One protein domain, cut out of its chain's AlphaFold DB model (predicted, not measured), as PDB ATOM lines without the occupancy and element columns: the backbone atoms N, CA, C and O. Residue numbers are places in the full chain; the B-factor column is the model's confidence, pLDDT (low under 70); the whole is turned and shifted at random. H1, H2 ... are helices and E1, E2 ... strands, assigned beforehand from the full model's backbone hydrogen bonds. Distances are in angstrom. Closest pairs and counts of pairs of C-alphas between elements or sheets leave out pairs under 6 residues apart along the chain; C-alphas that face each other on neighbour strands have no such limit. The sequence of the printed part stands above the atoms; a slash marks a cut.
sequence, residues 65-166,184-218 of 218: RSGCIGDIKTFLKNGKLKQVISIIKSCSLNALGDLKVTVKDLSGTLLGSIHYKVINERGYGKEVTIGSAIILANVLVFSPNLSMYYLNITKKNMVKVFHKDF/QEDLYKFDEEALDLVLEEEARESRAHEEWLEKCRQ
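Overview. This is residues 65 to 166 and 184 to 218 of the 218 residues of an uncharacterized protein of Tanacetum cinerariifolium (UniProt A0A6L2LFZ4). A small closed barrel of five strands, with E1, E2, E3, E5 and E4 round the ring, has one long helix, H3, crossing slantwise over E1 and E4 on its outside; the end of H3 runs past the barrel, where residues 203 to 218 stick out as an arm. E6 is added to E4 outside the ring, and the short helices H1 and H2 are also on the barrel. The printed part has 137 residues, with three named helices and six named strands in the order H1, E1, E2, E3, H2, E4, E5, E6, H3; the barrel is mixed, and the class is mixed, helices and strands. The whole is compact, with a radius of gyration of the C-alphas of 15.6 A and spans of 55 by 38 by 34 A.

Along the chain. H1 is residues 72 to 75, beginning at C-alpha 72 (-19.975, 33.505, 33.682). E1, residues 80 to 93, measures 24.2 A and bends by 107 degrees at residue 83. E2 is residues 99 to 104, E3 residues 109 to 114 and H2 residues 116 to 120. E4, residues 133 to 145, measures 27.5 A and bends by 90 degrees at residue 137. E5 is residues 148 to 153 and E6 residues 158 to 162. H3, residues 184 to 216, measures 48.7 A and ends at C-alpha 216 (-46.503, 46.560, 12.177).

Arrangement. E1, E2 and E3 form a meander, each strand the antiparallel neighbour of the one before; N 89 and O 102 are 2.8 A apart, and N 101 and O 112 2.9 A. E3 and E5 are parallel, with N 151 and O 111 2.9 A apart. E4 and E5 are an antiparallel hairpin, with N 150 and O 142 at 2.8 A. E4 and E1 are antiparallel and close the ring, with N 136 and O 84 at 2.8 A. E4 pairs with E6 over residues 133 to 136, antiparallel, with N 135 and O 160 at 2.9 A. These N and O pairs are within hydrogen-bond range. H3 is outside the barrel at a height of 8.7 A over the sheet, at 36 degrees to E1 on the local plane; its closest C-alphas to E1 are those of Asp 191 and Ile 87, 6.8 A apart. H1 is outside the barrel at a height of 8.0 A, only just over none of the strands, with 2 of its C-alphas falling on E1. H2 is on the barrel; the C-alphas of Tyr 116 and Leu 99, its closest to E2, are 6.8 A apart. In H2 and H3 every O i to N i+4 pair is within hydrogen-bond range; H1 is too short for one.

Size, cuts and confidence. The C-alphas farthest apart, of Ala 95 and Gln 218, are 55.2 A apart. Residues 167 to 183 are not printed, and C-alphas 166 and 184 are 17.2 A apart across this cut. The link from H2 to E4 is long, 12 residues. Mean pLDDT of the printed part is 81.4; 21 residues are under 70, among them 121 to 125 and 184 to 191.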
ATOM      1  N   ARG A  65     -26.819  33.356  22.961       62.69
ATOM      2  CA  ARG A  65     -27.528  34.628  23.149       62.69
ATOM      3  C   ARG A  65     -27.823  34.912  24.629       62.69
ATOM      4  O   ARG A  65     -27.838  36.089  25.016       62.69
ATOM      5  N   SER A  66     -28.043  33.867  25.424       63.97
ATOM      6  CA  SER A  66     -28.143  33.902  26.888       63.97
ATOM      7  C   SER A  66     -26.740  33.871  27.523       63.97
ATOM      8  O   SER A  66     -25.760  33.509  26.887       63.97
ATOM      9  N   GLY A  67     -26.582  34.317  28.769       67.00
ATOM     10  CA  GLY A  67     -25.319  34.082  29.478       67.00
ATOM     11  C   GLY A  67     -25.223  32.619  29.906       67.00
ATOM     12  O   GLY A  67     -26.239  32.071  30.335       67.00
ATOM     13  N   CYS A  68     -24.037  32.012  29.831       74.25
ATOM     14  CA  CYS A  68     -23.787  30.694  30.414       74.25
ATOM     15  C   CYS A  68     -23.177  30.817  31.821       74.25
ATOM     16  O   CYS A  68     -22.366  31.706  32.099       74.25
ATOM     17  N   ILE A  69     -23.575  29.932  32.732       80.81
ATOM     18  CA  ILE A  69     -23.085  29.890  34.114       80.81
ATOM     19  C   ILE A  69     -21.628  29.406  34.179       80.81
ATOM     20  O   ILE A  69     -20.849  29.919  34.982       80.81
ATOM     21  N   GLY A  70     -21.249  28.437  33.348       77.88
ATOM     22  CA  GLY A  70     -19.915  27.836  33.300       77.88
ATOM     23  C   GLY A  70     -18.831  28.848  32.942       77.88
ATOM     24  O   GLY A  70     -17.805  28.906  33.618       77.88
ATOM     25  N   ASP A  71     -19.111  29.745  31.992       77.75
ATOM     26  CA  ASP A  71     -18.192  30.813  31.582       77.75
ATOM     27  C   ASP A  71     -18.682  32.192  32.015       77.75
ATOM     28  O   ASP A  71     -18.453  33.187  31.323       77.75
ATOM     29  N   ILE A  72     -19.327  32.283  33.183       81.81
ATOM     30  CA  ILE A  72     -19.975  33.505  33.682       81.81
ATOM     31  C   ILE A  72     -19.111  34.763  33.521       81.81
ATOM     32  O   ILE A  72     -19.611  35.811  33.123       81.81
ATOM     33  N   LYS A  73     -17.791  34.654  33.734       78.62
ATOM     34  CA  LYS A  73     -16.821  35.754  33.584       78.62
ATOM     35  C   LYS A  73     -16.883  36.429  32.216       78.62
ATOM     36  O   LYS A  73     -16.707  37.640  32.134       78.62
ATOM     37  N   THR A  74     -17.118  35.654  31.165       75.12
ATOM     38  CA  THR A  74     -17.154  36.125  29.775       75.12
ATOM     39  C   THR A  74     -18.469  36.829  29.431       75.12
ATOM     40  O   THR A  74     -18.484  37.735  28.598       75.12
ATOM     41  N   PHE A  75     -19.559  36.479  30.120       72.00
ATOM     42  CA  PHE A  75     -20.904  37.001  29.860       72.00
ATOM     43  C   PHE A  75     -21.311  38.165  30.770       72.00
ATOM     44  O   PHE A  75     -22.324  38.821  30.508       72.00
ATOM     45  N   LEU A  76     -20.527  38.469  31.810       75.94
ATOM     46  CA  LEU A  76     -20.775  39.616  32.681       75.94
ATOM     47  C   LEU A  76     -20.543  40.934  31.943       75.94
ATOM     48  O   LEU A  76     -19.412  41.360  31.717       75.94
ATOM     49  N   LYS A  77     -21.635  41.641  31.648       73.56
ATOM     50  CA  LYS A  77     -21.598  43.033  31.190       73.56
ATOM     51  C   LYS A  77     -22.016  43.918  32.353       73.56
ATOM     52  O   LYS A  77     -23.136  43.809  32.843       73.56
ATOM     53  N   ASN A  78     -21.107  44.767  32.827       78.06
ATOM     54  CA  ASN A  78     -21.323  45.641  33.987       78.06
ATOM     55  C   ASN A  78     -21.755  44.873  35.255       78.06
ATOM     56  O   ASN A  78     -22.591  45.348  36.019       78.06
ATOM     57  N   GLY A  79     -21.238  43.653  35.449       80.19
ATOM     58  CA  GLY A  79     -21.608  42.799  36.585       80.19
ATOM     59  C   GLY A  79     -23.020  42.198  36.513       80.19
ATOM     60  O   GLY A  79     -23.471  41.610  37.493       80.19
ATOM     61  N   LYS A  80     -23.720  42.319  35.376       83.69
ATOM     62  CA  LYS A  80     -25.055  41.743  35.160       83.69
ATOM     63  C   LYS A  80     -25.036  40.686  34.047       83.69
ATOM     64  O   LYS A  80     -24.303  40.815  33.063       83.69
ATOM     65  N   LEU A  81     -25.871  39.658  34.196       84.44
ATOM     66  CA  LEU A  81     -26.218  38.698  33.147       84.44
ATOM     67  C   LEU A  81     -27.496  39.159  32.452       84.44
ATOM     68  O   LEU A  81     -28.510  39.413  33.104       84.44
ATOM     69  N   LYS A  82     -27.448  39.267  31.120       86.12
ATOM     70  CA  LYS A  82     -28.588  39.729  30.316       86.12
ATOM     71  C   LYS A  82     -29.789  38.795  30.465       86.12
ATOM     72  O   LYS A  82     -30.905  39.269  30.661       86.12
ATOM     73  N   GLN A  83     -29.540  37.494  30.394       88.19
ATOM     74  CA  GLN A  83     -30.538  36.444  30.520       88.19
ATOM     75  C   GLN A  83     -29.881  35.195  31.111       88.19
ATOM     76  O   GLN A  83     -28.697  34.958  30.861       88.19
ATOM     77  N   VAL A  84     -30.639  34.445  31.909       88.00
ATOM     78  CA  VAL A  84     -30.257  33.135  32.451       88.00
ATOM     79  C   VAL A  84     -31.461  32.210  32.340       88.00
ATOM     80  O   VAL A  84     -32.537  32.547  32.833       88.00
ATOM     81  N   ILE A  85     -31.270  31.047  31.725       89.75
ATOM     82  CA  ILE A  85     -32.267  29.977  31.644       89.75
ATOM     83  C   ILE A  85     -31.684  28.789  32.398       89.75
ATOM     84  O   ILE A  85     -30.632  28.275  32.028       89.75
ATOM     85  N   SER A  86     -32.303  28.416  33.514       90.75
ATOM     86  CA  SER A  86     -31.709  27.449  34.445       90.75
ATOM     87  C   SER A  86     -32.763  26.680  35.230       90.75
ATOM     88  O   SER A  86     -33.909  27.110  35.316       90.75
ATOM     89  N   ILE A  87     -32.376  25.562  35.835       90.75
ATOM     90  CA  ILE A  87     -33.224  24.753  36.714       90.75
ATOM     91  C   ILE A  87     -32.790  24.906  38.160       90.75
ATOM     92  O   ILE A  87     -31.598  24.872  38.472       90.75
ATOM     93  N   ILE A  88     -33.762  25.014  39.062       91.88
ATOM     94  CA  ILE A  88     -33.528  25.018  40.505       91.88
ATOM     95  C   ILE A  88     -33.134  23.607  40.945       91.88
ATOM     96  O   ILE A  88     -33.956  22.697  41.013       91.88
ATOM     97  N   LYS A  89     -31.863  23.422  41.285       90.00
ATOM     98  CA  LYS A  89     -31.317  22.161  41.798       90.00
ATOM     99  C   LYS A  89     -31.579  21.946  43.272       90.00
ATOM    100  O   LYS A  89     -31.823  20.827  43.709       90.00
ATOM    101  N   SER A  90     -31.500  23.017  44.039       88.88
ATOM    102  CA  SER A  90     -31.818  23.000  45.455       88.88
ATOM    103  C   SER A  90     -32.323  24.369  45.861       88.88
ATOM    104  O   SER A  90     -31.950  25.385  45.270       88.88
ATOM    105  N   CYS A  91     -33.175  24.393  46.875       91.25
ATOM    106  CA  CYS A  91     -33.642  25.626  47.468       91.25
ATOM    107  C   CYS A  91     -33.867  25.440  48.971       91.25
ATOM    108  O   CYS A  91     -34.389  24.412  49.400       91.25
ATOM    109  N   SER A  92     -33.468  26.416  49.781       89.25
ATOM    110  CA  SER A  92     -33.713  26.426  51.227       89.25
ATOM    111  C   SER A  92     -33.998  27.839  51.717       89.25
ATOM    112  O   SER A  92     -33.326  28.793  51.325       89.25
ATOM    113  N   LEU A  93     -35.019  27.982  52.563       88.88
ATOM    114  CA  LEU A  93     -35.364  29.272  53.151       88.88
ATOM    115  C   LEU A  93     -34.280  29.702  54.143       88.88
ATOM    116  O   LEU A  93     -33.760  28.893  54.913       88.88
ATOM    117  N   ASN A  94     -33.935  30.983  54.121       86.06
ATOM    118  CA  ASN A  94     -33.074  31.605  55.114       86.06
ATOM    119  C   ASN A  94     -33.916  32.162  56.284       86.06
ATOM    120  O   ASN A  94     -35.143  32.221  56.224       86.06
ATOM    121  N   ALA A  95     -33.252  32.588  57.362       80.81
ATOM    122  CA  ALA A  95     -33.927  33.128  58.548       80.81
ATOM    123  C   ALA A  95     -34.625  34.487  58.317       80.81
ATOM    124  O   ALA A  95     -35.434  34.897  59.141       80.81
ATOM    125  N   LEU A  96     -34.304  35.182  57.221       84.94
ATOM    126  CA  LEU A  96     -34.872  36.479  56.834       84.94
ATOM    127  C   LEU A  96     -36.042  36.340  55.841       84.94
ATOM    128  O   LEU A  96     -36.678  37.335  55.511       84.94
ATOM    129  N   GLY A  97     -36.342  35.120  55.387       84.12
ATOM    130  CA  GLY A  97     -37.408  34.819  54.434       84.12
ATOM    131  C   GLY A  97     -36.979  34.728  52.966       84.12
ATOM    132  O   GLY A  97     -37.801  34.333  52.143       84.12
ATOM    133  N   ASP A  98     -35.728  35.040  52.611       89.00
ATOM    134  CA  ASP A  98     -35.234  34.797  51.248       89.00
ATOM    135  C   ASP A  98     -34.950  33.310  51.030       89.00
ATOM    136  O   ASP A  98     -34.647  32.559  51.961       89.00
ATOM    137  N   LEU A  99     -34.973  32.881  49.774       90.94
ATOM    138  CA  LEU A  99     -34.678  31.508  49.390       90.94
ATOM    139  C   LEU A  99     -33.271  31.415  48.814       90.94
ATOM    140  O   LEU A  99     -32.991  31.924  47.731       90.94
ATOM    141  N   LYS A 100     -32.381  30.719  49.520       92.50
ATOM    142  CA  LYS A 100     -31.091  30.307  48.966       92.50
ATOM    143  C   LYS A 100     -31.344  29.246  47.914       92.50
ATOM    144  O   LYS A 100     -31.993  28.248  48.218       92.50
ATOM    145  N   VAL A 101     -30.807  29.428  46.718       93.12
ATOM    146  CA  VAL A 101     -30.984  28.502  45.599       93.12
ATOM    147  C   VAL A 101     -29.650  28.088  45.004       93.12
ATOM    148  O   VAL A 101     -28.680  28.845  45.008       93.12
ATOM    149  N   THR A 102     -29.620  26.879  44.465       92.19
ATOM    150  CA  THR A 102     -28.603  26.445  43.511       92.19
ATOM    151  C   THR A 102     -29.298  26.261  42.175       92.19
ATOM    152  O   THR A 102     -30.269  25.511  42.104       92.19
ATOM    153  N   VAL A 103     -28.832  26.943  41.136       92.00
ATOM    154  CA  VAL A 103     -29.403  26.875  39.787       92.00
ATOM    155  C   VAL A 103     -28.399  26.255  38.827       92.00
ATOM    156  O   VAL A 103     -27.198  26.474  38.975       92.00
ATOM    157  N   LYS A 104     -28.868  25.463  37.868       89.75
ATOM    158  CA  LYS A 104     -28.021  24.791  36.878       89.75
ATOM    159  C   LYS A 104     -28.501  25.097  35.465       89.75
ATOM    160  O   LYS A 104     -29.696  25.007  35.201       89.75
ATOM    161  N   ASP A 105     -27.567  25.415  34.583       86.75
ATOM    162  CA  ASP A 105     -27.770  25.416  33.135       86.75
ATOM    163  C   ASP A 105     -26.922  24.312  32.474       86.75
ATOM    164  O   ASP A 105     -26.287  23.502  33.158       86.75
ATOM    165  N   LEU A 106     -26.922  24.270  31.142       78.88
ATOM    166  CA  LEU A 106     -26.175  23.278  30.362       78.88
ATOM    167  C   LEU A 106     -24.655  23.344  30.584       78.88
ATOM    168  O   LEU A 106     -23.964  22.345  30.407       78.88
ATOM    169  N   SER A 107     -24.120  24.501  30.984       79.75
ATOM    170  CA  SER A 107     -22.679  24.699  31.186       79.75
ATOM    171  C   SER A 107     -22.218  24.558  32.629       79.75
ATOM    172  O   SER A 107     -21.039  24.304  32.867       79.75
ATOM    173  N   GLY A 108     -23.090  24.784  33.610       83.94
ATOM    174  CA  GLY A 108     -22.622  24.930  34.975       83.94
ATOM    175  C   GLY A 108     -23.704  25.131  36.016       83.94
ATOM    176  O   GLY A 108     -24.904  25.099  35.764       83.94
ATOM    177  N   THR A 109     -23.248  25.295  37.253       88.19
ATOM    178  CA  THR A 109     -24.097  25.455  38.433       88.19
ATOM    179  C   THR A 109     -23.685  26.702  39.203       88.19
ATOM    180  O   THR A 109     -22.495  26.959  39.376       88.19
ATOM    181  N   LEU A 110     -24.667  27.466  39.675       90.44
ATOM    182  CA  LEU A 110     -24.463  28.731  40.365       90.44
ATOM    183  C   LEU A 110     -25.303  28.816  41.630       90.44
ATOM    184  O   LEU A 110     -26.445  28.359  41.677       90.44
ATOM    185  N   LEU A 111     -24.742  29.448  42.652       91.44
ATOM    186  CA  LEU A 111     -25.474  29.765  43.869       91.44
ATOM    187  C   LEU A 111     -26.199  31.098  43.711       91.44
ATOM    188  O   LEU A 111     -25.740  31.996  43.010       91.44
ATOM    189  N   GLY A 112     -27.315  31.257  44.407       91.62
ATOM    190  CA  GLY A 112     -28.039  32.514  44.423       91.62
ATOM    191  C   GLY A 112     -28.977  32.658  45.608       91.62
ATOM    192  O   GLY A 112     -29.164  31.736  46.402       91.62
ATOM    193  N   SER A 113     -29.567  33.840  45.714       91.00
ATOM    194  CA  SER A 113     -30.630  34.149  46.664       91.00
ATOM    195  C   SER A 113     -31.806  34.753  45.913       91.00
ATOM    196  O   SER A 113     -31.614  35.661  45.107       91.00
ATOM    197  N   ILE A 114     -33.009  34.253  46.172       92.12
ATOM    198  CA  ILE A 114     -34.267  34.808  45.678       92.12
ATOM    199  C   ILE A 114     -34.906  35.591  46.816       92.12
ATOM    200  O   ILE A 114     -35.249  35.017  47.849       92.12
ATOM    201  N   HIS A 115     -35.067  36.894  46.612       90.81
ATOM    202  CA  HIS A 115     -35.609  37.809  47.611       90.81
ATOM    203  C   HIS A 115     -37.027  37.405  48.050       90.81
ATOM    204  O   HIS A 115     -37.863  37.067  47.210       90.81
ATOM    205  N   TYR A 116     -37.339  37.498  49.346       86.38
ATOM    206  CA  TYR A 116     -38.610  37.017  49.915       86.38
ATOM    207  C   TYR A 116     -39.868  37.576  49.224       86.38
ATOM    208  O   TYR A 116     -40.869  36.869  49.103       86.38
ATOM    209  N   LYS A 117     -39.827  38.818  48.713       85.25
ATOM    210  CA  LYS A 117     -40.939  39.433  47.953       85.25
ATOM    211  C   LYS A 117     -41.337  38.621  46.714       85.25
ATOM    212  O   LYS A 117     -42.502  38.603  46.341       85.25
ATOM    213  N   VAL A 118     -40.388  37.935  46.081       84.00
ATOM    214  CA  VAL A 118     -40.650  37.057  44.930       84.00
ATOM    215  C   VAL A 118     -41.508  35.858  45.334       84.00
ATOM    216  O   VAL A 118     -42.389  35.429  44.591       84.00
ATOM    217  N   ILE A 119     -41.245  35.327  46.525       83.25
ATOM    218  CA  ILE A 119     -41.852  34.105  47.050       83.25
ATOM    219  C   ILE A 119     -43.215  34.423  47.671       83.25
ATOM    220  O   ILE A 119     -44.192  33.717  47.432       83.25
ATOM    221  N   ASN A 120     -43.288  35.508  48.444       77.75
ATOM    222  CA  ASN A 120     -44.459  35.857  49.244       77.75
ATOM    223  C   ASN A 120     -45.467  36.735  48.494       77.75
ATOM    224  O   ASN A 120     -46.659  36.684  48.792       77.75
ATOM    225  N   GLU A 121     -45.028  37.543  47.526       65.88
ATOM    226  CA  GLU A 121     -45.832  38.641  46.993       65.88
ATOM    227  C   GLU A 121     -46.146  38.462  45.495       65.88
ATOM    228  O   GLU A 121     -45.452  38.969  44.607       65.88
ATOM    229  N   ARG A 122     -47.295  37.813  45.239       55.06
ATOM    230  CA  ARG A 122     -47.984  37.660  43.934       55.06
ATOM    231  C   ARG A 122     -47.437  36.589  42.964       55.06
ATOM    232  O   ARG A 122     -47.117  36.911  41.827       55.06
ATOM    233  N   GLY A 123     -47.453  35.310  43.353       59.78
ATOM    234  CA  GLY A 123     -47.703  34.218  42.385       59.78
ATOM    235  C   GLY A 123     -46.695  33.068  42.353       59.78
ATOM    236  O   GLY A 123     -47.111  31.917  42.346       59.78
ATOM    237  N   TYR A 124     -45.392  33.343  42.428       69.12
ATOM    238  CA  TYR A 124     -44.378  32.317  42.141       69.12
ATOM    239  C   TYR A 124     -43.993  31.422  43.327       69.12
ATOM    240  O   TYR A 124     -43.316  30.419  43.131       69.12
ATOM    241  N   GLY A 125     -44.418  31.721  44.560       67.94
ATOM    242  CA  GLY A 125     -43.972  30.985  45.754       67.94
ATOM    243  C   GLY A 125     -44.243  29.475  45.737       67.94
ATOM    244  O   GLY A 125     -43.478  28.715  46.323       67.94
ATOM    245  N   LYS A 126     -45.297  29.025  45.042       71.88
ATOM    246  CA  LYS A 126     -45.578  27.590  44.833       71.88
ATOM    247  C   LYS A 126     -44.851  27.002  43.622       71.88
ATOM    248  O   LYS A 126     -44.684  25.792  43.544       71.88
ATOM    249  N   GLU A 127     -44.449  27.849  42.682       78.94
ATOM    250  CA  GLU A 127     -43.848  27.464  41.403       78.94
ATOM    251  C   GLU A 127     -42.317  27.380  41.493       78.94
ATOM    252  O   GLU A 127     -41.695  26.623  40.751       78.94
ATOM    253  N   VAL A 128     -41.701  28.110  42.430       87.50
ATOM    254  CA  VAL A 128     -40.257  28.099  42.710       87.50
ATOM    255  C   VAL A 128     -39.936  26.919  43.632       87.50
ATOM    256  O   VAL A 128     -39.810  27.059  44.848       87.50
ATOM    257  N   THR A 129     -39.825  25.730  43.046       87.81
ATOM    258  CA  THR A 129     -39.486  24.480  43.739       87.81
ATOM    259  C   THR A 129     -38.318  23.776  43.049       87.81
ATOM    260  O   THR A 129     -37.861  24.176  41.978       87.81
ATOM    261  N   ILE A 130     -37.782  22.732  43.688       88.62
ATOM    262  CA  ILE A 130     -36.710  21.924  43.102       88.62
ATOM    263  C   ILE A 130     -37.207  21.280  41.803       88.62
ATOM    264  O   ILE A 130     -38.231  20.600  41.780       88.62
ATOM    265  N   GLY A 131     -36.437  21.462  40.733       87.06
ATOM    266  CA  GLY A 131     -36.737  20.976  39.392       87.06
ATOM    267  C   GLY A 131     -37.518  21.959  38.524       87.06
ATOM    268  O   GLY A 131     -37.656  21.695  37.333       87.06
ATOM    269  N   SER A 132     -37.986  23.082  39.070       88.50
ATOM    270  CA  SER A 132     -38.579  24.145  38.260       88.50
ATOM    271  C   SER A 132     -37.516  24.826  37.406       88.50
ATOM    272  O   SER A 132     -36.421  25.139  37.887       88.50
ATOM    273  N   ALA A 133     -37.857  25.085  36.146       90.75
ATOM    274  CA  ALA A 133     -37.034  25.883  35.253       90.75
ATOM    275  C   ALA A 133     -37.419  27.360  35.387       90.75
ATOM    276  O   ALA A 133     -38.593  27.714  35.483       90.75
ATOM    277  N   ILE A 134     -36.425  28.236  35.422       91.69
ATOM    278  CA  ILE A 134     -36.590  29.674  35.606       91.69
ATOM    279  C   ILE A 134     -35.902  30.418  34.467       91.69
ATOM    280  O   ILE A 134     -34.767  30.107  34.096       91.69
ATOM    281  N   ILE A 135     -36.592  31.428  33.942       91.56
ATOM    282  CA  ILE A 135     -36.019  32.427  33.043       91.56
ATOM    283  C   ILE A 135     -35.836  33.707  33.846       91.56
ATOM    284  O   ILE A 135     -36.796  34.273  34.383       91.56
ATOM    285  N   LEU A 136     -34.594  34.173  33.907       91.62
ATOM    286  CA  LEU A 136     -34.215  35.409  34.565       91.62
ATOM    287  C   LEU A 136     -33.647  36.402  33.553       91.62
ATOM    288  O   LEU A 136     -32.971  36.005  32.607       91.62
ATOM    289  N   ALA A 137     -33.861  37.695  33.784       91.00
ATOM    290  CA  ALA A 137     -33.296  38.775  32.983       91.00
ATOM    291  C   ALA A 137     -32.601  39.828  33.852       91.00
ATOM    292  O   ALA A 137     -33.029  40.134  34.969       91.00
ATOM    293  N   ASN A 138     -31.531  40.416  33.310       89.19
ATOM    294  CA  ASN A 138     -30.766  41.505  33.927       89.19
ATOM    295  C   ASN A 138     -30.348  41.222  35.381       89.19
ATOM    296  O   ASN A 138     -30.454  42.087  36.255       89.19
ATOM    297  N   VAL A 139     -29.898  39.995  35.642       87.31
ATOM    298  CA  VAL A 139     -29.566  39.518  36.989       87.31
ATOM    299  C   VAL A 139     -28.206  40.052  37.399       87.31
ATOM    300  O   VAL A 139     -27.238  39.915  36.651       87.31
ATOM    301  N   LEU A 140     -28.114  40.635  38.590       85.94
ATOM    302  CA  LEU A 140     -26.834  41.048  39.146       85.94
ATOM    303  C   LEU A 140     -26.073  39.830  39.671       85.94
ATOM    304  O   LEU A 140     -26.630  38.986  40.377       85.94
ATOM    305  N   VAL A 141     -24.788  39.775  39.341       86.25
ATOM    306  CA  VAL A 141     -23.884  38.737  39.819       86.25
ATOM    307  C   VAL A 141     -22.882  39.359  40.771       86.25
ATOM    308  O   VAL A 141     -22.099  40.237  40.413       86.25
ATOM    309  N   PHE A 142     -22.899  38.870  42.000       82.94
ATOM    310  CA  PHE A 142     -21.968  39.261  43.037       82.94
ATOM    311  C   PHE A 142     -20.829  38.248  43.140       82.94
ATOM    312  O   PHE A 142     -21.054  37.040  43.112       82.94
ATOM    313  N   SER A 143     -19.595  38.730  43.277       82.38
ATOM    314  CA  SER A 143     -18.410  37.885  43.422       82.38
ATOM    315  C   SER A 143     -17.592  38.345  44.631       82.38
ATOM    316  O   SER A 143     -16.742  39.225  44.497       82.38
ATOM    317  N   PRO A 144     -17.859  37.806  45.839       72.00
ATOM    318  CA  PRO A 144     -17.152  38.223  47.052       72.00
ATOM    319  C   PRO A 144     -15.678  37.816  47.036       72.00
ATOM    320  O   PRO A 144     -14.860  38.400  47.740       72.00
ATOM    321  N   ASN A 145     -15.335  36.790  46.257       75.06
ATOM    322  CA  ASN A 145     -13.971  36.348  46.024       75.06
ATOM    323  C   ASN A 145     -13.823  35.918  44.558       75.06
ATOM    324  O   ASN A 145     -14.801  35.536  43.922       75.06
ATOM    325  N   LEU A 146     -12.593  35.933  44.035       66.94
ATOM    326  CA  LEU A 146     -12.278  35.714  42.610       66.94
ATOM    327  C   LEU A 146     -12.673  34.328  42.052       66.94
ATOM    328  O   LEU A 146     -12.531  34.079  40.849       66.94
ATOM    329  N   SER A 147     -13.127  33.428  42.923       69.00
ATOM    330  CA  SER A 147     -13.502  32.045  42.626       69.00
ATOM    331  C   SER A 147     -14.991  31.750  42.806       69.00
ATOM    332  O   SER A 147     -15.418  30.652  42.470       69.00
ATOM    333  N   MET A 148     -15.783  32.684  43.338       77.31
ATOM    334  CA  MET A 148     -17.197  32.449  43.619       77.31
ATOM    335  C   MET A 148     -18.058  33.557  43.047       77.31
ATOM    336  O   MET A 148     -17.792  34.740  43.247       77.31
ATOM    337  N   TYR A 149     -19.128  33.140  42.388       84.94
ATOM    338  CA  TYR A 149     -20.156  33.999  41.836       84.94
ATOM    339  C   TYR A 149     -21.499  33.617  42.457       84.94
ATOM    340  O   TYR A 149     -21.766  32.441  42.705       84.94
ATOM    341  N   TYR A 150     -22.323  34.621  42.724       88.06
ATOM    342  CA  TYR A 150     -23.625  34.485  43.354       88.06
ATOM    343  C   TYR A 150     -24.649  35.335  42.613       88.06
ATOM    344  O   TYR A 150     -24.403  36.513  42.352       88.06
ATOM    345  N   LEU A 151     -25.810  34.764  42.309       91.00
ATOM    346  CA  LEU A 151     -26.945  35.518  41.788       91.00
ATOM    347  C   LEU A 151     -27.705  36.184  42.931       91.00
ATOM    348  O   LEU A 151     -28.048  35.533  43.918       91.00
ATOM    349  N   ASN A 152     -28.034  37.460  42.765       89.31
ATOM    350  CA  ASN A 152     -29.076  38.096  43.561       89.31
ATOM    351  C   ASN A 152     -30.319  38.265  42.685       89.31
ATOM    352  O   ASN A 152     -30.285  38.993  41.693       89.31
ATOM    353  N   ILE A 153     -31.388  37.545  43.016       91.25
ATOM    354  CA  ILE A 153     -32.597  37.447  42.202       91.25
ATOM    355  C   ILE A 153     -33.712  38.214  42.901       91.25
ATOM    356  O   ILE A 153     -34.195  37.841  43.973       91.25
ATOM    357  N   THR A 154     -34.143  39.283  42.249       90.12
ATOM    358  CA  THR A 154     -35.248  40.135  42.693       90.12
ATOM    359  C   THR A 154     -36.468  39.936  41.795       90.12
ATOM    360  O   THR A 154     -36.404  39.274  40.757       90.12
ATOM    361  N   LYS A 155     -37.602  40.538  42.157       86.56
ATOM    362  CA  LYS A 155     -38.856  40.407  41.400       86.56
ATOM    363  C   LYS A 155     -38.739  40.906  39.960       86.56
ATOM    364  O   LYS A 155     -39.217  40.235  39.054       86.56
ATOM    365  N   LYS A 156     -38.025  42.013  39.740       88.75
ATOM    366  CA  LYS A 156     -37.742  42.558  38.399       88.75
ATOM    367  C   LYS A 156     -36.889  41.633  37.527       88.75
ATOM    368  O   LYS A 156     -36.875  41.790  36.313       88.75
ATOM    369  N   ASN A 157     -36.160  40.694  38.135       91.00
ATOM    370  CA  ASN A 157     -35.341  39.742  37.395       91.00
ATOM    371  C   ASN A 157     -36.130  38.529  36.914       91.00
ATOM    372  O   ASN A 157     -35.684  37.875  35.976       91.00
ATOM    373  N   MET A 158     -37.258  38.199  37.545       89.50
ATOM    374  CA  MET A 158     -38.039  37.019  37.185       89.50
ATOM    375  C   MET A 158     -38.896  37.287  35.954       89.50
ATOM    376  O   MET A 158     -39.812  38.103  35.998       89.50
ATOM    377  N   VAL A 159     -38.608  36.569  34.869       89.75
ATOM    378  CA  VAL A 159     -39.384  36.651  33.626       89.75
ATOM    379  C   VAL A 159     -40.475  35.589  33.616       89.75
ATOM    380  O   VAL A 159     -41.637  35.902  33.374       89.75
ATOM    381  N   LYS A 160     -40.102  34.330  33.874       89.44
ATOM    382  CA  LYS A 160     -41.018  33.185  33.809       89.44
ATOM    383  C   LYS A 160     -40.515  32.055  34.703       89.44
ATOM    384  O   LYS A 160     -39.306  31.856  34.832       89.44
ATOM    385  N   VAL A 161     -41.446  31.315  35.294       88.94
ATOM    386  CA  VAL A 161     -41.178  30.078  36.032       88.94
ATOM    387  C   VAL A 161     -41.992  28.972  35.391       88.94
ATOM    388  O   VAL A 161     -43.174  29.141  35.105       88.94
ATOM    389  N   PHE A 162     -41.344  27.846  35.149       87.56
ATOM    390  CA  PHE A 162     -41.965  26.628  34.673       87.56
ATOM    391  C   PHE A 162     -41.926  25.641  35.823       87.56
ATOM    392  O   PHE A 162     -40.861  25.159  36.219       87.56
ATOM    393  N   HIS A 163     -43.096  25.400  36.399       84.44
ATOM    394  CA  HIS A 163     -43.248  24.448  37.478       84.44
ATOM    395  C   HIS A 163     -42.958  23.031  36.974       84.44
ATOM    396  O   HIS A 163     -43.393  22.638  35.891       84.44
ATOM    397  N   LYS A 164     -42.241  22.252  37.783       78.38
ATOM    398  CA  LYS A 164     -42.096  20.820  37.547       78.38
ATOM    399  C   LYS A 164     -43.437  20.136  37.794       78.38
ATOM    400  O   LYS A 164     -43.802  19.897  38.943       78.38
ATOM    401  N   ASP A 165     -44.157  19.784  36.733       65.75
ATOM    402  CA  ASP A 165     -45.331  18.925  36.851       65.75
ATOM    403  C   ASP A 165     -44.890  17.577  37.426       65.75
ATOM    404  O   ASP A 165     -44.309  16.728  36.750       65.75
ATOM    405  N   PHE A 166     -45.129  17.386  38.722       50.69
ATOM    406  CA  PHE A 166     -45.079  16.061  39.305       50.69
ATOM    407  C   PHE A 166     -46.155  15.265  38.583       50.69
ATOM    408  O   PHE A 166     -47.344  15.520  38.776       50.69
ATOM    409  N   GLN A 184     -29.414   9.459  40.271       49.97
ATOM    410  CA  GLN A 184     -28.740  10.686  39.846       49.97
ATOM    411  C   GLN A 184     -28.785  10.862  38.316       49.97
ATOM    412  O   GLN A 184     -28.859  11.987  37.844       49.97
ATOM    413  N   GLU A 185     -28.819   9.785  37.531       50.34
ATOM    414  CA  GLU A 185     -28.962   9.852  36.068       50.34
ATOM    415  C   GLU A 185     -30.365  10.253  35.593       50.34
ATOM    416  O   GLU A 185     -30.482  11.050  34.658       50.34
ATOM    417  N   ASP A 186     -31.423   9.787  36.257       50.19
ATOM    418  CA  ASP A 186     -32.803  10.165  35.932       50.19
ATOM    419  C   ASP A 186     -33.081  11.626  36.305       50.19
ATOM    420  O   ASP A 186     -33.810  12.335  35.609       50.19
ATOM    421  N   LEU A 187     -32.415  12.120  37.354       54.47
ATOM    422  CA  LEU A 187     -32.426  13.535  37.712       54.47
ATOM    423  C   LEU A 187     -31.731  14.411  36.653       54.47
ATOM    424  O   LEU A 187     -32.202  15.514  36.385       54.47
ATOM    425  N   TYR A 188     -30.629  13.944  36.052       56.41
ATOM    426  CA  TYR A 188     -29.888  14.697  35.026       56.41
ATOM    427  C   TYR A 188     -30.604  14.716  33.673       56.41
ATOM    428  O   TYR A 188     -30.598  15.747  33.007       56.41
ATOM    429  N   LYS A 189     -31.252  13.617  33.268       58.50
ATOM    430  CA  LYS A 189     -32.045  13.598  32.027       58.50
ATOM    431  C   LYS A 189     -33.264  14.508  32.101       58.50
ATOM    432  O   LYS A 189     -33.579  15.179  31.124       58.50
ATOM    433  N   PHE A 190     -33.900  14.564  33.271       63.03
ATOM    434  CA  PHE A 190     -35.025  15.460  33.507       63.03
ATOM    435  C   PHE A 190     -34.627  16.937  33.364       63.03
ATOM    436  O   PHE A 190     -35.413  17.732  32.856       63.03
ATOM    437  N   ASP A 191     -33.415  17.312  33.791       69.31
ATOM    438  CA  ASP A 191     -32.966  18.702  33.671       69.31
ATOM    439  C   ASP A 191     -32.826  19.143  32.207       69.31
ATOM    440  O   ASP A 191     -33.227  20.242  31.842       69.31
ATOM    441  N   GLU A 192     -32.224  18.288  31.380       70.38
ATOM    442  CA  GLU A 192     -31.919  18.591  29.981       70.38
ATOM    443  C   GLU A 192     -33.198  18.748  29.159       70.38
ATOM    444  O   GLU A 192     -33.345  19.716  28.419       70.38
ATOM    445  N   GLU A 193     -34.159  17.839  29.339       73.69
ATOM    446  CA  GLU A 193     -35.454  17.906  28.659       73.69
ATOM    447  C   GLU A 193     -36.261  19.135  29.100       73.69
ATOM    448  O   GLU A 193     -36.833  19.836  28.266       73.69
ATOM    449  N   ALA A 194     -36.265  19.456  30.397       76.62
ATOM    450  CA  ALA A 194     -36.952  20.640  30.898       76.62
ATOM    451  C   ALA A 194     -36.310  21.943  30.387       76.62
ATOM    452  O   ALA A 194     -37.030  22.854  29.982       76.62
ATOM    453  N   LEU A 195     -34.975  22.037  30.357       79.25
ATOM    454  CA  LEU A 195     -34.281  23.184  29.761       79.25
ATOM    455  C   LEU A 195     -34.574  23.299  28.265       79.25
ATOM    456  O   LEU A 195     -34.808  24.402  27.776       79.25
ATOM    457  N   ASP A 196     -34.601  22.176  27.553       80.06
ATOM    458  CA  ASP A 196     -34.874  22.135  26.122       80.06
ATOM    459  C   ASP A 196     -36.281  22.627  25.775       80.06
ATOM    460  O   ASP A 196     -36.439  23.484  24.907       80.06
ATOM    461  N   LEU A 197     -37.291  22.185  26.524       81.12
ATOM    462  CA  LEU A 197     -38.661  22.678  26.377       81.12
ATOM    463  C   LEU A 197     -38.757  24.190  26.618       81.12
ATOM    464  O   LEU A 197     -39.436  24.901  25.873       81.12
ATOM    465  N   VAL A 198     -38.059  24.698  27.637       83.00
ATOM    466  CA  VAL A 198     -38.040  26.134  27.942       83.00
ATOM    467  C   VAL A 198     -37.361  26.936  26.833       83.00
ATOM    468  O   VAL A 198     -37.873  27.987  26.442       83.00
ATOM    469  N   LEU A 199     -36.247  26.439  26.294       80.56
ATOM    470  CA  LEU A 199     -35.517  27.076  25.197       80.56
ATOM    471  C   LEU A 199     -36.335  27.079  23.895       80.56
ATOM    472  O   LEU A 199     -36.389  28.090  23.189       80.56
ATOM    473  N   GLU A 200     -37.028  25.983  23.576       79.88
ATOM    474  CA  GLU A 200     -37.909  25.924  22.406       79.88
ATOM    475  C   GLU A 200     -39.077  26.916  22.504       79.88
ATOM    476  O   GLU A 200     -39.409  27.581  21.510       79.88
ATOM    477  N   GLU A 201     -39.668  27.037  23.695       81.88
ATOM    478  CA  GLU A 201     -40.758  27.962  23.994       81.88
ATOM    479  C   GLU A 201     -40.306  29.424  23.899       81.88
ATOM    480  O   GLU A 201     -40.938  30.226  23.208       81.88
ATOM    481  N   GLU A 202     -39.170  29.771  24.506       80.88
ATOM    482  CA  GLU A 202     -38.586  31.114  24.420       80.88
ATOM    483  C   GLU A 202     -38.284  31.500  22.960       80.88
ATOM    484  O   GLU A 202     -38.587  32.608  22.499       80.88
ATOM    485  N   ALA A 203     -37.760  30.556  22.177       80.19
ATOM    486  CA  ALA A 203     -37.521  30.770  20.759       80.19
ATOM    487  C   ALA A 203     -38.827  30.944  19.970       80.19
ATOM    488  O   ALA A 203     -38.848  31.658  18.964       80.19
ATOM    489  N   ARG A 204     -39.910  30.258  20.357       83.38
ATOM    490  CA  ARG A 204     -41.235  30.397  19.732       83.38
ATOM    491  C   ARG A 204     -41.822  31.776  19.998       83.38
ATOM    492  O   ARG A 204     -42.277  32.414  19.051       83.38
ATOM    493  N   GLU A 205     -41.767  32.242  21.241       82.12
ATOM    494  CA  GLU A 205     -42.200  33.589  21.622       82.12
ATOM    495  C   GLU A 205     -41.374  34.664  20.893       82.12
ATOM    496  O   GLU A 205     -41.939  35.603  20.332       82.12
ATOM    497  N   SER A 206     -40.053  34.469  20.786       80.25
ATOM    498  CA  SER A 206     -39.161  35.371  20.043       80.25
ATOM    499  C   SER A 206     -39.536  35.494  18.560       80.25
ATOM    500  O   SER A 206     -39.623  36.606  18.041       80.25
ATOM    501  N   ARG A 207     -39.820  34.371  17.879       84.12
ATOM    502  CA  ARG A 207     -40.266  34.380  16.469       84.12
ATOM    503  C   ARG A 207     -41.606  35.093  16.302       84.12
ATOM    504  O   ARG A 207     -41.754  35.906  15.397       84.12
ATOM    505  N   ALA A 208     -42.562  34.827  17.192       84.69
ATOM    506  CA  ALA A 208     -43.872  35.472  17.150       84.69
ATOM    507  C   ALA A 208     -43.767  36.999  17.318       84.69
ATOM    508  O   ALA A 208     -44.473  37.748  16.644       84.69
ATOM    509  N   HIS A 209     -42.861  37.464  18.183       81.19
ATOM    510  CA  HIS A 209     -42.590  38.887  18.363       81.19
ATOM    511  C   HIS A 209     -41.958  39.525  17.114       81.19
ATOM    512  O   HIS A 209     -42.388  40.599  16.696       81.19
ATOM    513  N   GLU A 210     -40.982  38.869  16.476       84.75
ATOM    514  CA  GLU A 210     -40.386  39.353  15.219       84.75
ATOM    515  C   GLU A 210     -41.410  39.421  14.074       84.75
ATOM    516  O   GLU A 210     -41.481  40.426  13.367       84.75
ATOM    517  N   GLU A 211     -42.256  38.399  13.925       90.56
ATOM    518  CA  GLU A 211     -43.342  38.392  12.937       90.56
ATOM    519  C   GLU A 211     -44.360  39.512  13.181       90.56
ATOM    520  O   GLU A 211     -44.855  40.130  12.235       90.56
ATOM    521  N   TRP A 212     -44.687  39.783  14.446       90.00
ATOM    522  CA  TRP A 212     -45.568  40.888  14.810       90.00
ATOM    523  C   TRP A 212     -44.952  42.243  14.447       90.00
ATOM    524  O   TRP A 212     -45.622  43.065  13.825       90.00
ATOM    525  N   LEU A 213     -43.667  42.453  14.753       85.69
ATOM    526  CA  LEU A 213     -42.949  43.675  14.377       85.69
ATOM    527  C   LEU A 213     -42.930  43.893  12.861       85.69
ATOM    528  O   LEU A 213     -43.062  45.028  12.403       85.69
ATOM    529  N   GLU A 214     -42.789  42.822  12.080       91.00
ATOM    530  CA  GLU A 214     -42.819  42.908  10.620       91.00
ATOM    531  C   GLU A 214     -44.199  43.313  10.095       91.00
ATOM    532  O   GLU A 214     -44.295  44.172   9.222       91.00
ATOM    533  N   LYS A 215     -45.276  42.775  10.683       90.50
ATOM    534  CA  LYS A 215     -46.652  43.184  10.355       90.50
ATOM    535  C   LYS A 215     -46.935  44.638  10.716       90.50
ATOM    536  O   LYS A 215     -47.685  45.287  10.005       90.50
ATOM    537  N   CYS A 216     -46.348  45.155  11.793       85.31
ATOM    538  CA  CYS A 216     -46.503  46.560  12.177       85.31
ATOM    539  C   CYS A 216     -45.735  47.538  11.276       85.31
ATOM    540  O   CYS A 216     -45.992  48.739  11.341       85.31
ATOM    541  N   ARG A 217     -44.781  47.056  10.468       87.50
ATOM    542  CA  ARG A 217     -44.057  47.876   9.485       87.50
ATOM    543  C   ARG A 217     -44.769  47.994   8.134       87.50
ATOM    544  O   ARG A 217     -44.322  48.799   7.318       87.50
ATOM    545  N   GLN A 218     -45.820  47.208   7.902       67.06
ATOM    546  CA  GLN A 218     -46.638  47.211   6.681       67.06
ATOM    547  C   GLN A 218     -47.906  48.039   6.881       67.06
ATOM    548  O   GLN A 218     -48.295  48.723   5.909       67.06
TER     549      GLN A 218